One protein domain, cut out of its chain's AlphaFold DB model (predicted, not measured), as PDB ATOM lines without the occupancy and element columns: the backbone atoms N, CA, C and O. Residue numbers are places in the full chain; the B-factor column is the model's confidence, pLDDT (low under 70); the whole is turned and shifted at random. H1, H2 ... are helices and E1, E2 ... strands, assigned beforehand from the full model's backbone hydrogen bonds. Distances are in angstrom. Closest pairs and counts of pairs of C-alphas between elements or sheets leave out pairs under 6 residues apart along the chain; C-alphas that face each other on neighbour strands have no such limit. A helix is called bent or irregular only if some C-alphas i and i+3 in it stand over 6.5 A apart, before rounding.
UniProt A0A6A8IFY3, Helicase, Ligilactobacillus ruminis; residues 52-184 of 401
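AT A GLANCE: This is residues 52 to 184 of the 401 residues of the protein "Helicase" of Ligilactobacillus ruminis (UniProt A0A6A8IFY3). Two helices, H3 and H4, crossing steeply, form the core of this domain. A parallel strand pair, E1 and E2, with the helices H1 and H2, sits at one end; two antiparallel hairpins, E3 with E4 and E5 with E6, sit towards the other, and H5 comes near H4. The 133 printed residues hold five named helices and six named strands, in the order E1 H1 H2 E2 H3 E3 E4 H4 E5 E6 H5, and the class is mixed, helices and strands. The whole is compact, with a radius of gyration of the C-alphas of 14.9 A, but only just elongated, spanning 50 by 33 by 24 A.

IN THESE COORDINATES: Find C-alpha 54 at (142.122, 178.234, 88.652), where E1 begins and runs to residue 57. H1 is residues 60 to 63, H2 is residues 69 to 78 and 14.2 A long, and E2 is residues 83 to 86. Look next at C-alpha 96, at (152.375, 154.261, 92.104): from there H3 runs 17.0 A to residue 107, only just irregular, with C-alphas 98 and 101 6.8 A apart. E3 is residues 119 to 123, 13.7 A long, and E4 is residues 129 to 133, 13.5 A long. H4, residues 146 to 154, measures 12.2 A, and E5 and E6 are residues 157 to 159 and 165 to 167. H5, residues 174 to 182, runs 11.7 A to C-alpha 182 at (151.016, 163.220, 102.579).

HOW THE PARTS SIT: Start at the hub, H3. With residues 101 to 105 alone it touches H2, the same way at a shallow tilt of 29 degrees; the closest C-alphas are those of Leu 75 and Leu 105, 5.7 A apart. With residues 99 to 102 alone it touches H1, closest at the C-alphas of Ile 63 and Ser 101, 6.3 A. With residues 96 to 101 alone it touches H4, opposite ways at a steep tilt of 47 degrees, closest at the C-alphas of Ala 97 and Arg 151, 5.3 A. E1, H1, H2 and E2 form a strand-helix-strand unit, two parallel neighbour strands with helices between, and its crossover is right-handed; N 55 and O 83 are 3.0 A apart, within hydrogen-bond range. The closest C-alphas of E2 and H3 are those of Lys 84 and Leu 106, 6.4 A apart. The closest C-alphas of E3 and H4 are those of Val 120 and Cys 153, 4.7 A apart. In the hairpin of E3 and E4, N 130 and O 122 are 2.9 A apart; in that of E5 and E6, N 158 and O 166 are 2.8 A apart, both within hydrogen-bond range. H5 and H4 are close but not clearly touching, with the C-alphas of His 154 and Lys 174 7.2 A apart. Every O i to N i+4 pair is within hydrogen-bond range in H2, H4 and H5, against 5 of 8 in H3, while H1 is too short for such a pair.

THE WHOLE: The two C-alphas farthest apart, those of Lys 52 and Asp 126, are 50.9 A apart. The printed part has no cut. The links from H3 to E3, 11 residues, and from E4 to H4, 12 residues, are long. The mean pLDDT of the printed part is 86.9; residue 93 and residues 158 to 169 are under 70.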
ATOM      1  N   LYS A  52     146.352 183.662  85.242       91.12
ATOM      2  CA  LYS A  52     145.554 183.907  86.453       91.12
ATOM      3  C   LYS A  52     144.237 183.125  86.388       91.12
ATOM      4  O   LYS A  52     143.156 183.692  86.438       91.12
ATOM      5  N   LEU A  53     144.350 181.811  86.217       93.25
ATOM      6  CA  LEU A  53     143.226 180.881  86.150       93.25
ATOM      7  C   LEU A  53     143.355 179.853  87.274       93.25
ATOM      8  O   LEU A  53     144.469 179.470  87.642       93.25
ATOM      9  N   CYS A  54     142.212 179.392  87.775       94.50
ATOM     10  CA  CYS A  54     142.122 178.234  88.652       94.50
ATOM     11  C   CYS A  54     141.710 177.013  87.824       94.50
ATOM     12  O   CYS A  54     140.757 177.092  87.047       94.50
ATOM     13  N   LEU A  55     142.431 175.901  87.966       96.06
ATOM     14  CA  LEU A  55     142.048 174.624  87.371       96.06
ATOM     15  C   LEU A  55     141.366 173.751  88.423       96.06
ATOM     16  O   LEU A  55     141.985 173.415  89.427       96.06
ATOM     17  N   VAL A  56     140.146 173.320  88.125       95.50
ATOM     18  CA  VAL A  56     139.486 172.198  88.798       95.50
ATOM     19  C   VAL A  56     139.491 171.038  87.815       95.50
ATOM     20  O   VAL A  56     138.944 171.168  86.717       95.50
ATOM     21  N   PHE A  57     140.164 169.944  88.161       94.75
ATOM     22  CA  PHE A  57     140.297 168.791  87.279       94.75
ATOM     23  C   PHE A  57     139.683 167.540  87.907       94.75
ATOM     24  O   PHE A  57     140.317 166.869  88.715       94.75
ATOM     25  N   ASP A  58     138.464 167.236  87.470       90.81
ATOM     26  CA  ASP A  58     137.715 166.025  87.812       90.81
ATOM     27  C   ASP A  58     138.241 164.782  87.067       90.81
ATOM     28  O   ASP A  58     138.683 164.884  85.917       90.81
ATOM     29  N   GLU A  59     138.178 163.617  87.716       87.19
ATOM     30  CA  GLU A  59     138.723 162.327  87.250       87.19
ATOM     31  C   GLU A  59     140.186 162.432  86.769       87.19
ATOM     32  O   GLU A  59     140.569 162.017  85.667       87.19
ATOM     33  N   SER A  60     141.035 163.049  87.597       91.00
ATOM     34  CA  SER A  60     142.442 163.327  87.269       91.00
ATOM     35  C   SER A  60     143.304 162.073  87.033       91.00
ATOM     36  O   SER A  60     144.374 162.165  86.428       91.00
ATOM     37  N   ASP A  61     142.840 160.881  87.404       86.50
ATOM     38  CA  ASP A  61     143.471 159.599  87.066       86.50
ATOM     39  C   ASP A  61     143.382 159.258  85.554       86.50
ATOM     40  O   ASP A  61     144.032 158.333  85.054       86.50
ATOM     41  N   GLU A  62     142.669 160.065  84.762       87.19
ATOM     42  CA  GLU A  62     142.682 160.003  83.295       87.19
ATOM     43  C   GLU A  62     144.017 160.451  82.656       87.19
ATOM     44  O   GLU A  62     144.193 160.253  81.445       87.19
ATOM     45  N   ILE A  63     144.949 161.055  83.416       90.50
ATOM     46  CA  ILE A  63     146.280 161.487  82.926       90.50
ATOM     47  C   ILE A  63     147.458 160.629  83.405       90.50
ATOM     48  O   ILE A  63     148.615 160.998  83.191       90.50
ATOM     49  N   THR A  64     147.188 159.460  83.975       87.38
ATOM     50  CA  THR A  64     148.187 158.538  84.550       87.38
ATOM     51  C   THR A  64     149.317 158.127  83.601       87.38
ATOM     52  O   THR A  64     150.420 157.863  84.060       87.38
ATOM     53  N   ASN A  65     149.104 158.127  82.277       88.19
ATOM     54  CA  ASN A  65     150.158 157.854  81.290       88.19
ATOM     55  C   ASN A  65     150.820 159.156  80.769       88.19
ATOM     56  O   ASN A  65     150.215 159.823  79.918       88.19
ATOM     57  N   PRO A  66     152.078 159.479  81.158       87.19
ATOM     58  CA  PRO A  66     152.790 160.691  80.724       87.19
ATOM     59  C   PRO A  66     152.951 160.796  79.205       87.19
ATOM     60  O   PRO A  66     152.978 161.887  78.632       87.19
ATOM     61  N   SER A  67     153.032 159.648  78.527       87.12
ATOM     62  CA  SER A  67     153.205 159.587  77.081       87.12
ATOM     63  C   SER A  67     151.905 159.820  76.313       87.12
ATOM     64  O   SER A  67     151.967 160.050  75.109       87.12
ATOM     65  N   SER A  68     150.725 159.811  76.939       90.56
ATOM     66  CA  SER A  68     149.469 159.982  76.203       90.56
ATOM     67  C   SER A  68     149.317 161.408  75.650       90.56
ATOM     68  O   SER A  68     149.756 162.385  76.262       90.56
ATOM     69  N   GLN A  69     148.666 161.564  74.489       90.12
ATOM     70  CA  GLN A  69     148.399 162.902  73.931       90.12
ATOM     71  C   GLN A  69     147.580 163.765  74.899       90.12
ATOM     72  O   GLN A  69     147.821 164.967  75.015       90.12
ATOM     73  N   ARG A  70     146.636 163.146  75.616       91.88
ATOM     74  CA  ARG A  70     145.797 163.807  76.618       91.88
ATOM     75  C   ARG A  70     146.643 164.420  77.733       91.88
ATOM     76  O   ARG A  70     146.536 165.624  77.963       91.88
ATOM     77  N   THR A  71     147.514 163.632  78.363       93.44
ATOM     78  CA  THR A  71     148.400 164.107  79.436       93.44
ATOM     79  C   THR A  71     149.308 165.228  78.946       93.44
ATOM     80  O   THR A  71     149.372 166.285  79.570       93.44
ATOM     81  N   ARG A  72     149.918 165.073  77.762       92.12
ATOM     82  CA  ARG A  72     150.761 166.121  77.163       92.12
ATOM     83  C   ARG A  72     150.005 167.431  76.921       92.12
ATOM     84  O   ARG A  72     150.567 168.506  77.126       92.12
ATOM     85  N   HIS A  73     148.745 167.372  76.484       93.50
ATOM     86  CA  HIS A  73     147.923 168.570  76.300       93.50
ATOM     87  C   HIS A  73     147.588 169.255  77.625       93.50
ATOM     88  O   HIS A  73     147.739 170.472  77.721       93.50
ATOM     89  N   ILE A  74     147.188 168.489  78.638       95.06
ATOM     90  CA  ILE A  74     146.845 169.018  79.963       95.06
ATOM     91  C   ILE A  74     148.063 169.664  80.620       95.06
ATOM     92  O   ILE A  74     148.000 170.832  81.003       95.06
ATOM     93  N   LEU A  75     149.197 168.959  80.666       94.31
ATOM     94  CA  LEU A  75     150.439 169.494  81.219       94.31
ATOM     95  C   LEU A  75     150.888 170.740  80.451       94.31
ATOM     96  O   LEU A  75     151.161 171.771  81.060       94.31
ATOM     97  N   GLY A  76     150.903 170.695  79.117       92.56
ATOM     98  CA  GLY A  76     151.342 171.820  78.289       92.56
ATOM     99  C   GLY A  76     150.512 173.096  78.470       92.56
ATOM    100  O   GLY A  76     151.062 174.194  78.389       92.56
ATOM    101  N   LEU A  77     149.209 172.961  78.728       93.50
ATOM    102  CA  LEU A  77     148.301 174.093  78.922       93.50
ATOM    103  C   LEU A  77     148.283 174.585  80.370       93.50
ATOM    104  O   LEU A  77     148.304 175.794  80.596       93.50
ATOM    105  N   PHE A  78     148.251 173.670  81.340       95.81
ATOM    106  CA  PHE A  78     147.804 174.000  82.691       95.81
ATOM    107  C   PHE A  78     148.855 173.844  83.793       95.81
ATOM    108  O   PHE A  78     148.664 174.406  84.869       95.81
ATOM    109  N   ARG A  79     150.002 173.187  83.560       93.44
ATOM    110  CA  ARG A  79     151.023 173.001  84.620       93.44
ATOM    111  C   ARG A  79     151.530 174.312  85.227       93.44
ATOM    112  O   ARG A  79     151.852 174.375  86.407       93.44
ATOM    113  N   ARG A  80     151.540 175.387  84.433       93.31
ATOM    114  CA  ARG A  80     151.987 176.729  84.846       93.31
ATOM    115  C   ARG A  80     150.905 177.561  85.545       93.31
ATOM    116  O   ARG A  80     151.169 178.719  85.859       93.31
ATOM    117  N   LEU A  81     149.697 177.028  85.735       95.12
ATOM    118  CA  LEU A  81     148.678 177.694  86.542       95.12
ATOM    119  C   LEU A  81     149.067 177.632  88.021       95.12
ATOM    120  O   LEU A  81     149.622 176.630  88.476       95.12
ATOM    121  N   LYS A  82     148.780 178.714  88.752       91.38
ATOM    122  CA  LYS A  82     149.114 178.832  90.179       91.38
ATOM    123  C   LYS A  82     148.168 178.012  91.056       91.38
ATOM    124  O   LYS A  82     148.632 177.324  91.955       91.38
ATOM    125  N   TYR A  83     146.866 178.076  90.782       93.81
ATOM    126  CA  TYR A  83     145.835 177.406  91.574       93.81
ATOM    127  C   TYR A  83     145.278 176.216  90.801       93.81
ATOM    128  O   TYR A  83     144.794 176.368  89.677       93.81
ATOM    129  N   LYS A  84     145.410 175.027  91.385       95.69
ATOM    130  CA  LYS A  84     145.013 173.752  90.788       95.69
ATOM    131  C   LYS A  84     144.474 172.854  91.895       95.69
ATOM    132  O   LYS A  84     145.122 172.729  92.930       95.69
ATOM    133  N   ILE A  85     143.334 172.227  91.650       95.62
ATOM    134  CA  ILE A  85     142.789 171.141  92.460       95.62
ATOM    135  C   ILE A  85     142.461 169.974  91.532       95.62
ATOM    136  O   ILE A  85     141.967 170.171  90.417       95.62
ATOM    137  N   LEU A  86     142.846 168.778  91.957       95.12
ATOM    138  CA  LEU A  86     142.684 167.539  91.211       95.12
ATOM    139  C   LEU A  86     141.799 166.628  92.050       95.12
ATOM    140  O   LEU A  86     142.171 166.280  93.169       95.12
ATOM    141  N   ASP A  87     140.678 166.225  91.476       92.31
ATOM    142  CA  ASP A  87     139.715 165.339  92.104       92.31
ATOM    143  C   ASP A  87     139.763 163.983  91.389       92.31
ATOM    144  O   ASP A  87     139.995 163.893  90.179       92.31
ATOM    145  N   THR A  88     139.633 162.896  92.142       87.88
ATOM    146  CA  THR A  88     139.491 161.539  91.601       87.88
ATOM    147  C   THR A  88     138.928 160.626  92.683       87.88
ATOM    148  O   THR A  88     139.222 160.800  93.869       87.88
ATOM    149  N   GLY A  89     138.130 159.634  92.284       81.12
ATOM    150  CA  GLY A  89     137.718 158.561  93.189       81.12
ATOM    151  C   GLY A  89     138.857 157.598  93.544       81.12
ATOM    152  O   GLY A  89     138.758 156.876  94.532       81.12
ATOM    153  N   THR A  90     139.933 157.567  92.750       79.88
ATOM    154  CA  THR A  90     141.018 156.583  92.864       79.88
ATOM    155  C   THR A  90     142.359 157.215  92.513       79.88
ATOM    156  O   THR A  90     142.590 157.585  91.367       79.88
ATOM    157  N   THR A  91     143.275 157.304  93.477       77.56
ATOM    158  CA  THR A  91     144.586 157.945  93.280       77.56
ATOM    159  C   THR A  91     145.460 157.205  92.263       77.56
ATOM    160  O   THR A  91     146.054 157.837  91.400       77.56
ATOM    161  N   THR A  92     145.498 155.872  92.307       77.19
ATOM    162  CA  THR A  92     146.253 155.021  91.367       77.19
ATOM    163  C   THR A  92     145.373 153.910  90.817       77.19
ATOM    164  O   THR A  92     144.572 153.348  91.565       77.19
ATOM    165  N   ARG A  93     145.547 153.529  89.544       68.94
ATOM    166  CA  ARG A  93     144.793 152.420  88.939       68.94
ATOM    167  C   ARG A  93     145.517 151.091  89.104       68.94
ATOM    168  O   ARG A  93     144.865 150.099  89.416       68.94
ATOM    169  N   ASN A  94     146.831 151.068  88.873       71.56
ATOM    170  CA  ASN A  94     147.615 149.828  88.885       71.56
ATOM    171  C   ASN A  94     148.927 149.923  89.668       71.56
ATOM    172  O   ASN A  94     149.343 148.936  90.265       71.56
ATOM    173  N   ASN A  95     149.616 151.066  89.620       80.56
ATOM    174  CA  ASN A  95     150.913 151.246  90.275       80.56
ATOM    175  C   ASN A  95     151.124 152.705  90.684       80.56
ATOM    176  O   ASN A  95     150.438 153.608  90.209       80.56
ATOM    177  N   ILE A  96     152.108 152.935  91.547       86.56
ATOM    178  CA  ILE A  96     152.375 154.261  92.104       86.56
ATOM    179  C   ILE A  96     153.017 155.233  91.106       86.56
ATOM    180  O   ILE A  96     152.830 156.445  91.221       86.56
ATOM    181  N   ALA A  97     153.729 154.735  90.090       86.88
ATOM    182  CA  ALA A  97     154.351 155.592  89.081       86.88
ATOM    183  C   ALA A  97     153.312 156.369  88.251       86.88
ATOM    184  O   ALA A  97     153.629 157.420  87.693       86.88
ATOM    185  N   GLU A  98     152.065 155.891  88.210       87.75
ATOM    186  CA  GLU A  98     150.926 156.570  87.583       87.75
ATOM    187  C   GLU A  98     150.620 157.950  88.205       87.75
ATOM    188  O   GLU A  98     150.107 158.822  87.500       87.75
ATOM    189  N   LEU A  99     150.995 158.196  89.471       90.69
ATOM    190  CA  LEU A  99     150.790 159.490  90.145       90.69
ATOM    191  C   LEU A  99     151.646 160.621  89.576       90.69
ATOM    192  O   LEU A  99     151.315 161.798  89.750       90.69
ATOM    193  N   TYR A 100     152.753 160.295  88.902       93.69
ATOM    194  CA  TYR A 100     153.737 161.300  88.510       93.69
ATOM    195  C   TYR A 100     153.118 162.426  87.674       93.69
ATOM    196  O   TYR A 100     153.409 163.593  87.914       93.69
ATOM    197  N   SER A 101     152.226 162.109  86.731       94.00
ATOM    198  CA  SER A 101     151.582 163.126  85.890       94.00
ATOM    199  C   SER A 101     150.728 164.111  86.699       94.00
ATOM    200  O   SER A 101     150.650 165.288  86.347       94.00
ATOM    201  N   GLN A 102     150.085 163.650  87.777       94.69
ATOM    202  CA  GLN A 102     149.298 164.504  88.671       94.69
ATOM    203  C   GLN A 102     150.224 165.394  89.509       94.69
ATOM    204  O   GLN A 102     149.988 166.601  89.600       94.69
ATOM    205  N   PHE A 103     151.325 164.843  90.031       94.94
ATOM    206  CA  PHE A 103     152.355 165.629  90.717       94.94
ATOM    207  C   PHE A 103     153.001 166.666  89.796       94.94
ATOM    208  O   PHE A 103     153.143 167.824  90.184       94.94
ATOM    209  N   GLU A 104     153.325 166.302  88.553       95.31
ATOM    210  CA  GLU A 104     153.866 167.232  87.560       95.31
ATOM    211  C   GLU A 104     152.863 168.352  87.259       95.31
ATOM    212  O   GLU A 104     153.239 169.523  87.181       95.31
ATOM    213  N   LEU A 105     151.572 168.030  87.141       95.69
ATOM    214  CA  LEU A 105     150.537 169.037  86.927       95.69
ATOM    215  C   LEU A 105     150.450 170.011  88.108       95.69
ATOM    216  O   LEU A 105     150.380 171.221  87.883       95.69
ATOM    217  N   LEU A 106     150.483 169.509  89.345       95.25
ATOM    218  CA  LEU A 106     150.379 170.297  90.576       95.25
ATOM    219  C   LEU A 106     151.625 171.150  90.841       95.25
ATOM    220  O   LEU A 106     151.515 172.360  91.054       95.25
ATOM    221  N   TYR A 107     152.809 170.553  90.759       94.50
ATOM    222  CA  TYR A 107     154.053 171.174  91.206       94.50
ATOM    223  C   TYR A 107     154.948 171.678  90.078       94.50
ATOM    224  O   TYR A 107     155.847 172.471  90.354       94.50
ATOM    225  N   ASN A 108     154.709 171.275  88.827       93.44
ATOM    226  CA  ASN A 108     155.433 171.746  87.642       93.44
ATOM    227  C   ASN A 108     156.962 171.662  87.794       93.44
ATOM    228  O   ASN A 108     157.662 172.634  87.512       93.44
ATOM    229  N   ASN A 109     157.468 170.522  88.285       91.62
ATOM    230  CA  ASN A 109     158.908 170.276  88.441       91.62
ATOM    231  C   ASN A 109     159.633 171.373  89.250       91.62
ATOM    232  O   ASN A 109     160.778 171.713  88.971       91.62
ATOM    233  N   SER A 110     158.931 171.996  90.201       91.69
ATOM    234  CA  SER A 110     159.471 173.078  91.032       91.69
ATOM    235  C   SER A 110     160.099 172.549  92.320       91.69
ATOM    236  O   SER A 110     160.015 171.361  92.625       91.69
ATOM    237  N   ILE A 111     160.633 173.460  93.138       91.31
ATOM    238  CA  ILE A 111     161.137 173.183  94.493       91.31
ATOM    239  C   ILE A 111     160.108 172.524  95.429       91.31
ATOM    240  O   ILE A 111     160.467 172.001  96.477       91.31
ATOM    241  N   ASN A 112     158.826 172.491  95.055       90.62
ATOM    242  CA  ASN A 112     157.795 171.781  95.813       90.62
ATOM    243  C   ASN A 112     157.762 170.273  95.500       90.62
ATOM    244  O   ASN A 112     157.114 169.510  96.217       90.62
ATOM    245  N   MET A 113     158.474 169.829  94.463       93.62
ATOM    246  CA  MET A 113     158.575 168.444  94.003       93.62
ATOM    247  C   MET A 113     160.053 168.062  93.850       93.62
ATOM    248  O   MET A 113     160.537 167.799  92.751       93.62
ATOM    249  N   VAL A 114     160.770 168.084  94.974       94.50
ATOM    250  CA  VAL A 114     162.171 167.650  95.083       94.50
ATOM    251  C   VAL A 114     162.254 166.129  95.179       94.50
ATOM    252  O   VAL A 114     161.420 165.493  95.828       94.50
ATOM    253  N   CYS A 115     163.252 165.555  94.513       95.69
ATOM    254  CA  CYS A 115     163.605 164.151  94.591       95.69
ATOM    255  C   CYS A 115     164.483 163.917  95.825       95.69
ATOM    256  O   CYS A 115     165.683 164.167  95.811       95.69
ATOM    257  N   TRP A 116     163.873 163.443  96.910       95.69
ATOM    258  CA  TRP A 116     164.587 163.098  98.147       95.69
ATOM    259  C   TRP A 116     165.039 161.637  98.198       95.69
ATOM    260  O   TRP A 116     165.569 161.186  99.201       95.69
ATOM    261  N   SER A 117     164.841 160.876  97.127       95.25
ATOM    262  CA  SER A 117     165.287 159.488  97.052       95.25
ATOM    263  C   SER A 117     166.798 159.433  96.866       95.25
ATOM    264  O   SER A 117     167.295 159.858  95.829       95.25
ATOM    265  N   SER A 118     167.537 158.922  97.852       94.38
ATOM    266  CA  SER A 118     169.005 158.786  97.771       94.38
ATOM    267  C   SER A 118     169.447 157.680  96.809       94.38
ATOM    268  O   SER A 118     170.550 157.736  96.266       94.38
ATOM    269  N   ARG A 119     168.568 156.701  96.564       94.44
ATOM    270  CA  ARG A 119     168.792 155.558  95.674       94.44
ATOM    271  C   ARG A 119     167.810 155.535  94.509       94.44
ATOM    272  O   ARG A 119     166.643 155.899  94.667       94.44
ATOM    273  N   VAL A 120     168.275 155.061  93.359       93.62
ATOM    274  CA  VAL A 120     167.448 154.716  92.194       93.62
ATOM    275  C   VAL A 120     167.644 153.253  91.843       93.62
ATOM    276  O   VAL A 120     168.713 152.696  92.064       93.62
ATOM    277  N   TYR A 121     166.606 152.651  91.278       91.00
ATOM    278  CA  TYR A 121     166.562 151.229  90.992       91.00
ATOM    279  C   TYR A 121     166.325 150.995  89.504       91.00
ATOM    280  O   TYR A 121     165.513 151.686  88.875       91.00
ATOM    281  N   HIS A 122     167.010 150.009  88.934       87.00
ATOM    282  CA  HIS A 122     166.869 149.649  87.528       87.00
ATOM    283  C   HIS A 122     167.042 148.141  87.316       87.00
ATOM    284  O   HIS A 122     167.574 147.440  88.169       87.00
ATOM    285  N   GLU A 123     166.532 147.634  86.195       85.00
ATOM    286  CA  GLU A 123     166.659 146.222  85.831       85.00
ATOM    287  C   GLU A 123     167.987 145.991  85.096       85.00
ATOM    288  O   GLU A 123     168.254 146.640  84.078       85.00
ATOM    289  N   ASN A 124     168.810 145.072  85.602       83.25
ATOM    290  CA  ASN A 124     170.061 144.671  84.967       83.25
ATOM    291  C   ASN A 124     169.817 143.673  83.811       83.25
ATOM    292  O   ASN A 124     168.684 143.292  83.497       83.25
ATOM    293  N   ARG A 125     170.890 143.224  83.144       80.00
ATOM    294  CA  ARG A 125     170.787 142.265  82.021       80.00
ATOM    295  C   ARG A 125     170.213 140.907  82.442       80.00
ATOM    296  O   ARG A 125     169.553 140.260  81.629       80.00
ATOM    297  N   ASP A 126     170.411 140.532  83.702       79.25
ATOM    298  CA  ASP A 126     169.936 139.284  84.304       79.25
ATOM    299  C   ASP A 126     168.503 139.393  84.865       79.25
ATOM    300  O   ASP A 126     167.947 138.415  85.365       79.25
ATOM    301  N   LYS A 127     167.844 140.549  84.683       76.00
ATOM    302  CA  LYS A 127     166.477 140.865  85.149       76.00
ATOM    303  C   LYS A 127     166.331 140.977  86.667       76.00
ATOM    304  O   LYS A 127     165.233 140.838  87.229       76.00
ATOM    305  N   GLU A 128     167.436 141.262  87.334       80.56
ATOM    306  CA  GLU A 128     167.493 141.604  88.746       80.56
ATOM    307  C   GLU A 128     167.424 143.122  88.918       80.56
ATOM    308  O   GLU A 128     167.746 143.882  88.005       80.56
ATOM    309  N   ILE A 129     166.916 143.569  90.068       84.56
ATOM    310  CA  ILE A 129     166.874 144.999  90.381       84.56
ATOM    311  C   ILE A 129     168.176 145.355  91.076       84.56
ATOM    312  O   ILE A 129     168.446 144.833  92.155       84.56
ATOM    313  N   GLU A 130     168.933 146.258  90.471       88.12
ATOM    314  CA  GLU A 130     170.134 146.845  91.054       88.12
ATOM    315  C   GLU A 130     169.827 148.242  91.597       88.12
ATOM    316  O   GLU A 130     168.948 148.948  91.086       88.12
ATOM    317  N   GLU A 131     170.543 148.624  92.655       91.44
ATOM    318  CA  GLU A 131     170.467 149.950  93.259       91.44
ATOM    319  C   GLU A 131     171.703 150.786  92.923       91.44
ATOM    320  O   GLU A 131     172.836 150.330  93.045       91.44
ATOM    321  N   ASP A 132     171.473 152.048  92.575       92.81
ATOM    322  CA  ASP A 132     172.511 153.049  92.354       92.81
ATOM    323  C   ASP A 132     172.276 154.273  93.238       92.81
ATOM    324  O   ASP A 132     171.163 154.547  93.697       92.81
ATOM    325  N   ASN A 133     173.330 155.064  93.444       94.75
ATOM    326  CA  ASN A 133     173.187 156.402  94.013       94.75
ATOM    327  C   ASN A 133     172.422 157.314  93.046       94.75
ATOM    328  O   ASN A 133     172.709 157.348  91.850       94.75
ATOM    329  N   ASN A 134     171.472 158.091  93.567       95.06
ATOM    330  CA  ASN A 134     170.692 159.021  92.763       95.06
ATOM    331  C   ASN A 134     171.443 160.352  92.560       95.06
ATOM    332  O   ASN A 134     171.568 161.120  93.516       95.06
ATOM    333  N   PRO A 135     171.870 160.700  91.331       93.25
ATOM    334  CA  PRO A 135     172.535 161.977  91.067       93.25
ATOM    335  C   PRO A 135     171.602 163.187  91.220       93.25
ATOM    336  O   PRO A 135     172.083 164.302  91.374       93.25
ATOM    337  N   HIS A 136     170.281 162.978  91.191       93.62
ATOM    338  CA  HIS A 136     169.269 164.031  91.324       93.62
ATOM    339  C   HIS A 136     168.754 164.200  92.760       93.62
ATOM    340  O   HIS A 136     167.725 164.845  92.980       93.62
ATOM    341  N   TYR A 137     169.424 163.594  93.742       95.50
ATOM    342  CA  TYR A 137     169.056 163.752  95.143       95.50
ATOM    343  C   TYR A 137     169.124 165.227  95.567       95.50
ATOM    344  O   TYR A 137     170.133 165.900  95.373       95.50
ATOM    345  N   GLY A 138     168.043 165.728  96.165       94.81
ATOM    346  CA  GLY A 138     167.923 167.123  96.597       94.81
ATOM    347  C   GLY A 138     167.570 168.109  95.476       94.81
ATOM    348  O   GLY A 138     167.354 169.289  95.751       94.81
ATOM    349  N   GLU A 139     167.426 167.645  94.232       95.56
ATOM    350  CA  GLU A 139     166.998 168.465  93.098       95.56
ATOM    351  C   GLU A 139     165.500 168.286  92.798       95.56
ATOM    352  O   GLU A 139     164.934 167.209  93.013       95.56
ATOM    353  N   PRO A 140     164.803 169.308  92.265       95.81
ATOM    354  CA  PRO A 140     163.488 169.118  91.662       95.81
ATOM    355  C   PRO A 140     163.497 168.017  90.596       95.81
ATOM    356  O   PRO A 140     164.412 167.954  89.775       95.81
ATOM    357  N   PHE A 141     162.445 167.191  90.545       95.12
ATOM    358  CA  PHE A 141     162.311 166.193  89.477       95.12
ATOM    359  C   PHE A 141     162.421 166.867  88.099       95.12
ATOM    360  O   PHE A 141     161.734 167.867  87.866       95.12
ATOM    361  N   PRO A 142     163.206 166.327  87.151       93.50
ATOM    362  CA  PRO A 142     163.506 167.023  85.909       93.50
ATOM    363  C   PRO A 142     162.275 167.131  85.002       93.50
ATOM    364  O   PRO A 142     161.493 166.191  84.844       93.50
ATOM    365  N   ALA A 143     162.128 168.278  84.333       87.81
ATOM    366  CA  ALA A 143     161.025 168.512  83.396       87.81
ATOM    367  C   ALA A 143     161.069 167.570  82.179       87.81
ATOM    368  O   ALA A 143     160.037 167.251  81.589       87.81
ATOM    369  N   PHE A 144     162.266 167.122  81.793       88.62
ATOM    370  CA  PHE A 144     162.448 166.099  80.774       88.62
ATOM    371  C   PHE A 144     162.694 164.749  81.447       88.62
ATOM    372  O   PHE A 144     163.572 164.625  82.290       88.62
ATOM    373  N   ARG A 145     161.905 163.736  81.073       90.19
ATOM    374  CA  ARG A 145     162.002 162.360  81.598       90.19
ATOM    375  C   ARG A 145     161.912 162.209  83.128       90.19
ATOM    376  O   ARG A 145     162.193 161.122  83.620       90.19
ATOM    377  N   GLY A 146     161.409 163.192  83.879       91.69
ATOM    378  CA  GLY A 146     161.219 163.039  85.329       91.69
ATOM    379  C   GLY A 146     160.291 161.885  85.727       91.69
ATOM    380  O   GLY A 146     160.516 161.264  86.757       91.69
ATOM    381  N   HIS A 147     159.334 161.497  84.875       91.75
ATOM    382  CA  HIS A 147     158.510 160.298  85.092       91.75
ATOM    383  C   HIS A 147     159.324 158.995  85.081       91.75
ATOM    384  O   HIS A 147     158.924 158.018  85.709       91.75
ATOM    385  N   VAL A 148     160.446 158.963  84.353       92.25
ATOM    386  CA  VAL A 148     161.373 157.824  84.327       92.25
ATOM    387  C   VAL A 148     162.164 157.787  85.626       92.25
ATOM    388  O   VAL A 148     162.237 156.732  86.243       92.25
ATOM    389  N   LEU A 149     162.673 158.938  86.078       94.00
ATOM    390  CA  LEU A 149     163.356 159.045  87.369       94.00
ATOM    391  C   LEU A 149     162.422 158.659  88.524       94.00
ATOM    392  O   LEU A 149     162.790 157.841  89.354       94.00
ATOM    393  N   PHE A 150     161.196 159.184  88.547       93.88
ATOM    394  CA  PHE A 150     160.198 158.858  89.570       93.88
ATOM    395  C   PHE A 150     159.880 157.361  89.612       93.88
ATOM    396  O   PHE A 150     159.806 156.766  90.685       93.88
ATOM    397  N   ARG A 151     159.746 156.738  88.436       90.75
ATOM    398  CA  ARG A 151     159.588 155.287  88.315       90.75
ATOM    399  C   ARG A 151     160.801 154.552  88.880       90.75
ATOM    400  O   ARG A 151     160.613 153.670  89.703       90.75
ATOM    401  N   ALA A 152     162.016 154.938  88.500       91.62
ATOM    402  CA  ALA A 152     163.243 154.336  89.020       91.62
ATOM    403  C   ALA A 152     163.384 154.509  90.544       91.62
ATOM    404  O   ALA A 152     163.900 153.624  91.209       91.62
ATOM    405  N   CYS A 153     162.893 155.612  91.116       93.06
ATOM    406  CA  CYS A 153     162.932 155.852  92.560       93.06
ATOM    407  C   CYS A 153     161.944 154.973  93.339       93.06
ATOM    408  O   CYS A 153     162.266 154.549  94.442       93.06
ATOM    409  N   HIS A 154     160.734 154.747  92.815       91.62
ATOM    410  CA  HIS A 154     159.631 154.223  93.634       91.62
ATOM    411  C   HIS A 154     159.004 152.926  93.132       91.62
ATOM    412  O   HIS A 154     158.385 152.216  93.918       91.62
ATOM    413  N   CYS A 155     159.101 152.625  91.841       88.50
ATOM    414  CA  CYS A 155     158.433 151.480  91.229       88.50
ATOM    415  C   CYS A 155     159.152 151.086  89.927       88.50
ATOM    416  O   CYS A 155     158.616 151.298  88.831       88.50
ATOM    417  N   PRO A 156     160.402 150.590  90.013       83.00
ATOM    418  CA  PRO A 156     161.167 150.206  88.836       83.00
ATOM    419  C   PRO A 156     160.405 149.123  88.062       83.00
ATOM    420  O   PRO A 156     159.849 148.178  88.631       83.00
ATOM    421  N   GLY A 157     160.317 149.297  86.743       70.12
ATOM    422  CA  GLY A 157     159.702 148.301  85.872       70.12
ATOM    423  C   GLY A 157     160.611 147.082  85.742       70.12
ATOM    424  O   GLY A 157     161.804 147.246  85.517       70.12
ATOM    425  N   LYS A 158     160.047 145.876  85.837       63.38
ATOM    426  CA  LYS A 158     160.677 144.637  85.368       63.38
ATOM    427  C   LYS A 158     160.111 144.257  84.009       63.38
ATOM    428  O   LYS A 158     158.889 144.209  83.829       63.38
ATOM    429  N   SER A 159     160.968 143.951  83.044       53.56
ATOM    430  CA  SER A 159     160.540 143.450  81.743       53.56
ATOM    431  C   SER A 159     159.853 142.088  81.905       53.56
ATOM    432  O   SER A 159     160.456 141.082  82.291       53.56
ATOM    433  N   THR A 160     158.546 142.011  81.621       55.56
ATOM    434  CA  THR A 160     157.881 140.701  81.615       55.56
ATOM    435  C   THR A 160     158.239 139.915  80.373       55.56
ATOM    436  O   THR A 160     158.700 140.428  79.356       55.56
ATOM    437  N   VAL A 161     157.903 138.636  80.455       48.66
ATOM    438  CA  VAL A 161     157.815 137.670  79.367       48.66
ATOM    439  C   VAL A 161     157.273 138.250  78.049       48.66
ATOM    440  O   VAL A 161     157.767 137.900  76.987       48.66
ATOM    441  N   PHE A 162     156.308 139.172  78.104       49.41
ATOM    442  CA  PHE A 162     155.679 139.770  76.924       49.41
ATOM    443  C   PHE A 162     156.350 141.035  76.389       49.41
ATOM    444  O   PHE A 162     155.814 141.667  75.483       49.41
ATOM    445  N   GLY A 163     157.478 141.456  76.965       48.78
ATOM    446  CA  GLY A 163     158.055 142.776  76.699       48.78
ATOM    447  C   GLY A 163     157.207 143.930  77.249       48.78
ATOM    448  O   GLY A 163     157.507 145.091  76.997       48.78
ATOM    449  N   ILE A 164     156.151 143.626  78.012       51.00
ATOM    450  CA  ILE A 164     155.376 144.602  78.780       51.00
ATOM    451  C   ILE A 164     156.087 144.746  80.126       51.00
ATOM    452  O   ILE A 164     156.226 143.754  80.839       51.00
ATOM    453  N   GLU A 165     156.562 145.931  80.496       51.81
ATOM    454  CA  GLU A 165     157.086 146.154  81.851       51.81
ATOM    455  C   GLU A 165     155.978 145.858  82.882       51.81
ATOM    456  O   GLU A 165     154.969 146.567  82.924       51.81
ATOM    457  N   LYS A 166     156.137 144.821  83.722       48.38
ATOM    458  CA  LYS A 166     155.389 144.750  84.985       48.38
ATOM    459  C   LYS A 166     156.129 145.685  85.903       48.38
ATOM    460  O   LYS A 166     157.298 145.467  86.199       48.38
ATOM    461  N   GLN A 167     155.444 146.697  86.387       52.16
ATOM    462  CA  GLN A 167     155.952 147.374  87.562       52.16
ATOM    463  C   GLN A 167     155.773 146.425  88.743       52.16
ATOM    464  O   GLN A 167     154.688 145.857  88.914       52.16
ATOM    465  N   ASN A 168     156.854 146.168  89.478       53.03
ATOM    466  CA  ASN A 168     156.772 145.385  90.703       53.03
ATOM    467  C   ASN A 168     155.776 146.066  91.653       53.03
ATOM    468  O   ASN A 168     155.718 147.291  91.718       53.03
ATOM    469  N   GLN A 169     154.983 145.281  92.390       57.25
ATOM    470  CA  GLN A 169     154.144 145.840  93.463       57.25
ATOM    471  C   GLN A 169     154.992 146.369  94.631       57.25
ATOM    472  O   GLN A 169     154.480 147.086  95.489       57.25
ATOM    473  N   ASP A 170     156.285 146.043  94.643       70.88
ATOM    474  CA  ASP A 170     157.243 146.577  95.592       70.88
ATOM    475  C   ASP A 170     157.438 148.072  95.359       70.88
ATOM    476  O   ASP A 170     157.860 148.523  94.290       70.88
ATOM    477  N   VAL A 171     157.121 148.835  96.399       85.00
ATOM    478  CA  VAL A 171     157.352 150.271  96.447       85.00
ATOM    479  C   VAL A 171     158.691 150.521  97.128       85.00
ATOM    480  O   VAL A 171     158.882 150.123  98.278       85.00
ATOM    481  N   TYR A 172     159.591 151.197  96.426       89.06
ATOM    482  CA  TYR A 172     160.909 151.592  96.921       89.06
ATOM    483  C   TYR A 172     160.886 153.038  97.434       89.06
ATOM    484  O   TYR A 172     160.003 153.817  97.058       89.06
ATOM    485  N   ASN A 173     161.845 153.400  98.298       92.75
ATOM    486  CA  ASN A 173     161.947 154.740  98.899       92.75
ATOM    487  C   ASN A 173     160.589 155.216  99.461       92.75
ATOM    488  O   ASN A 173     160.004 156.217  99.028       92.75
ATOM    489  N   LYS A 174     160.006 154.381 100.336       92.81
ATOM    490  CA  LYS A 174     158.613 154.509 100.793       92.81
ATOM    491  C   LYS A 174     158.385 155.780 101.604       92.81
ATOM    492  O   LYS A 174     157.310 156.364 101.496       92.81
ATOM    493  N   GLU A 175     159.360 156.194 102.404       94.06
ATOM    494  CA  GLU A 175     159.242 157.356 103.288       94.06
ATOM    495  C   GLU A 175     159.201 158.658 102.487       94.06
ATOM    496  O   GLU A 175     158.320 159.493 102.695       94.06
ATOM    497  N   GLU A 176     160.077 158.793 101.492       94.12
ATOM    498  CA  GLU A 176     160.128 159.950 100.598       94.12
ATOM    499  C   GLU A 176     158.834 160.076  99.792       94.12
ATOM    500  O   GLU A 176     158.257 161.162  99.662       94.12
ATOM    501  N   LEU A 177     158.344 158.942  99.284       93.31
ATOM    502  CA  LEU A 177     157.070 158.873  98.586       93.31
ATOM    503  C   LEU A 177     155.903 159.235  99.512       93.31
ATOM    504  O   LEU A 177     155.038 160.017  99.120       93.31
ATOM    505  N   ALA A 178     155.869 158.687 100.729       92.69
ATOM    506  CA  ALA A 178     154.834 158.981 101.712       92.69
ATOM    507  C   ALA A 178     154.830 160.469 102.085       92.69
ATOM    508  O   ALA A 178     153.758 161.062 102.176       92.69
ATOM    509  N   GLY A 179     156.000 161.101 102.206       93.38
ATOM    510  CA  GLY A 179     156.121 162.544 102.416       93.38
ATOM    511  C   GLY A 179     155.552 163.362 101.252       93.38
ATOM    512  O   GLY A 179     154.842 164.348 101.470       93.38
ATOM    513  N   LEU A 180     155.800 162.942 100.004       92.62
ATOM    514  CA  LEU A 180     155.214 163.584  98.825       92.62
ATOM    515  C   LEU A 180     153.694 163.393  98.767       92.62
ATOM    516  O   LEU A 180     152.971 164.357  98.528       92.62
ATOM    517  N   ILE A 181     153.191 162.186  99.019       92.94
ATOM    518  CA  ILE A 181     151.752 161.903  99.031       92.94
ATOM    519  C   ILE A 181     151.069 162.668 100.166       92.94
ATOM    520  O   ILE A 181     150.072 163.336  99.918       92.94
ATOM    521  N   GLY A 182     151.621 162.638 101.380       92.31
ATOM    522  CA  GLY A 182     151.016 163.220 102.579       92.31
ATOM    523  C   GLY A 182     150.807 164.733 102.501       92.31
ATOM    524  O   GLY A 182     149.827 165.241 103.034       92.31
ATOM    525  N   LYS A 183     151.674 165.460 101.784       91.19
ATOM    526  CA  LYS A 183     151.490 166.904 101.540       91.19
ATOM    527  C   LYS A 183     150.598 167.235 100.337       91.19
ATOM    528  O   LYS A 183     150.297 168.407 100.119       91.19
ATOM    529  N   THR A 184     150.227 166.237  99.532       91.38
ATOM    530  CA  THR A 184     149.514 166.437  98.260       91.38
ATOM    531  C   THR A 184     148.087 165.904  98.290       91.38
ATOM    532  O   THR A 184     147.171 166.544  97.778       91.38
TER     533      THR A 184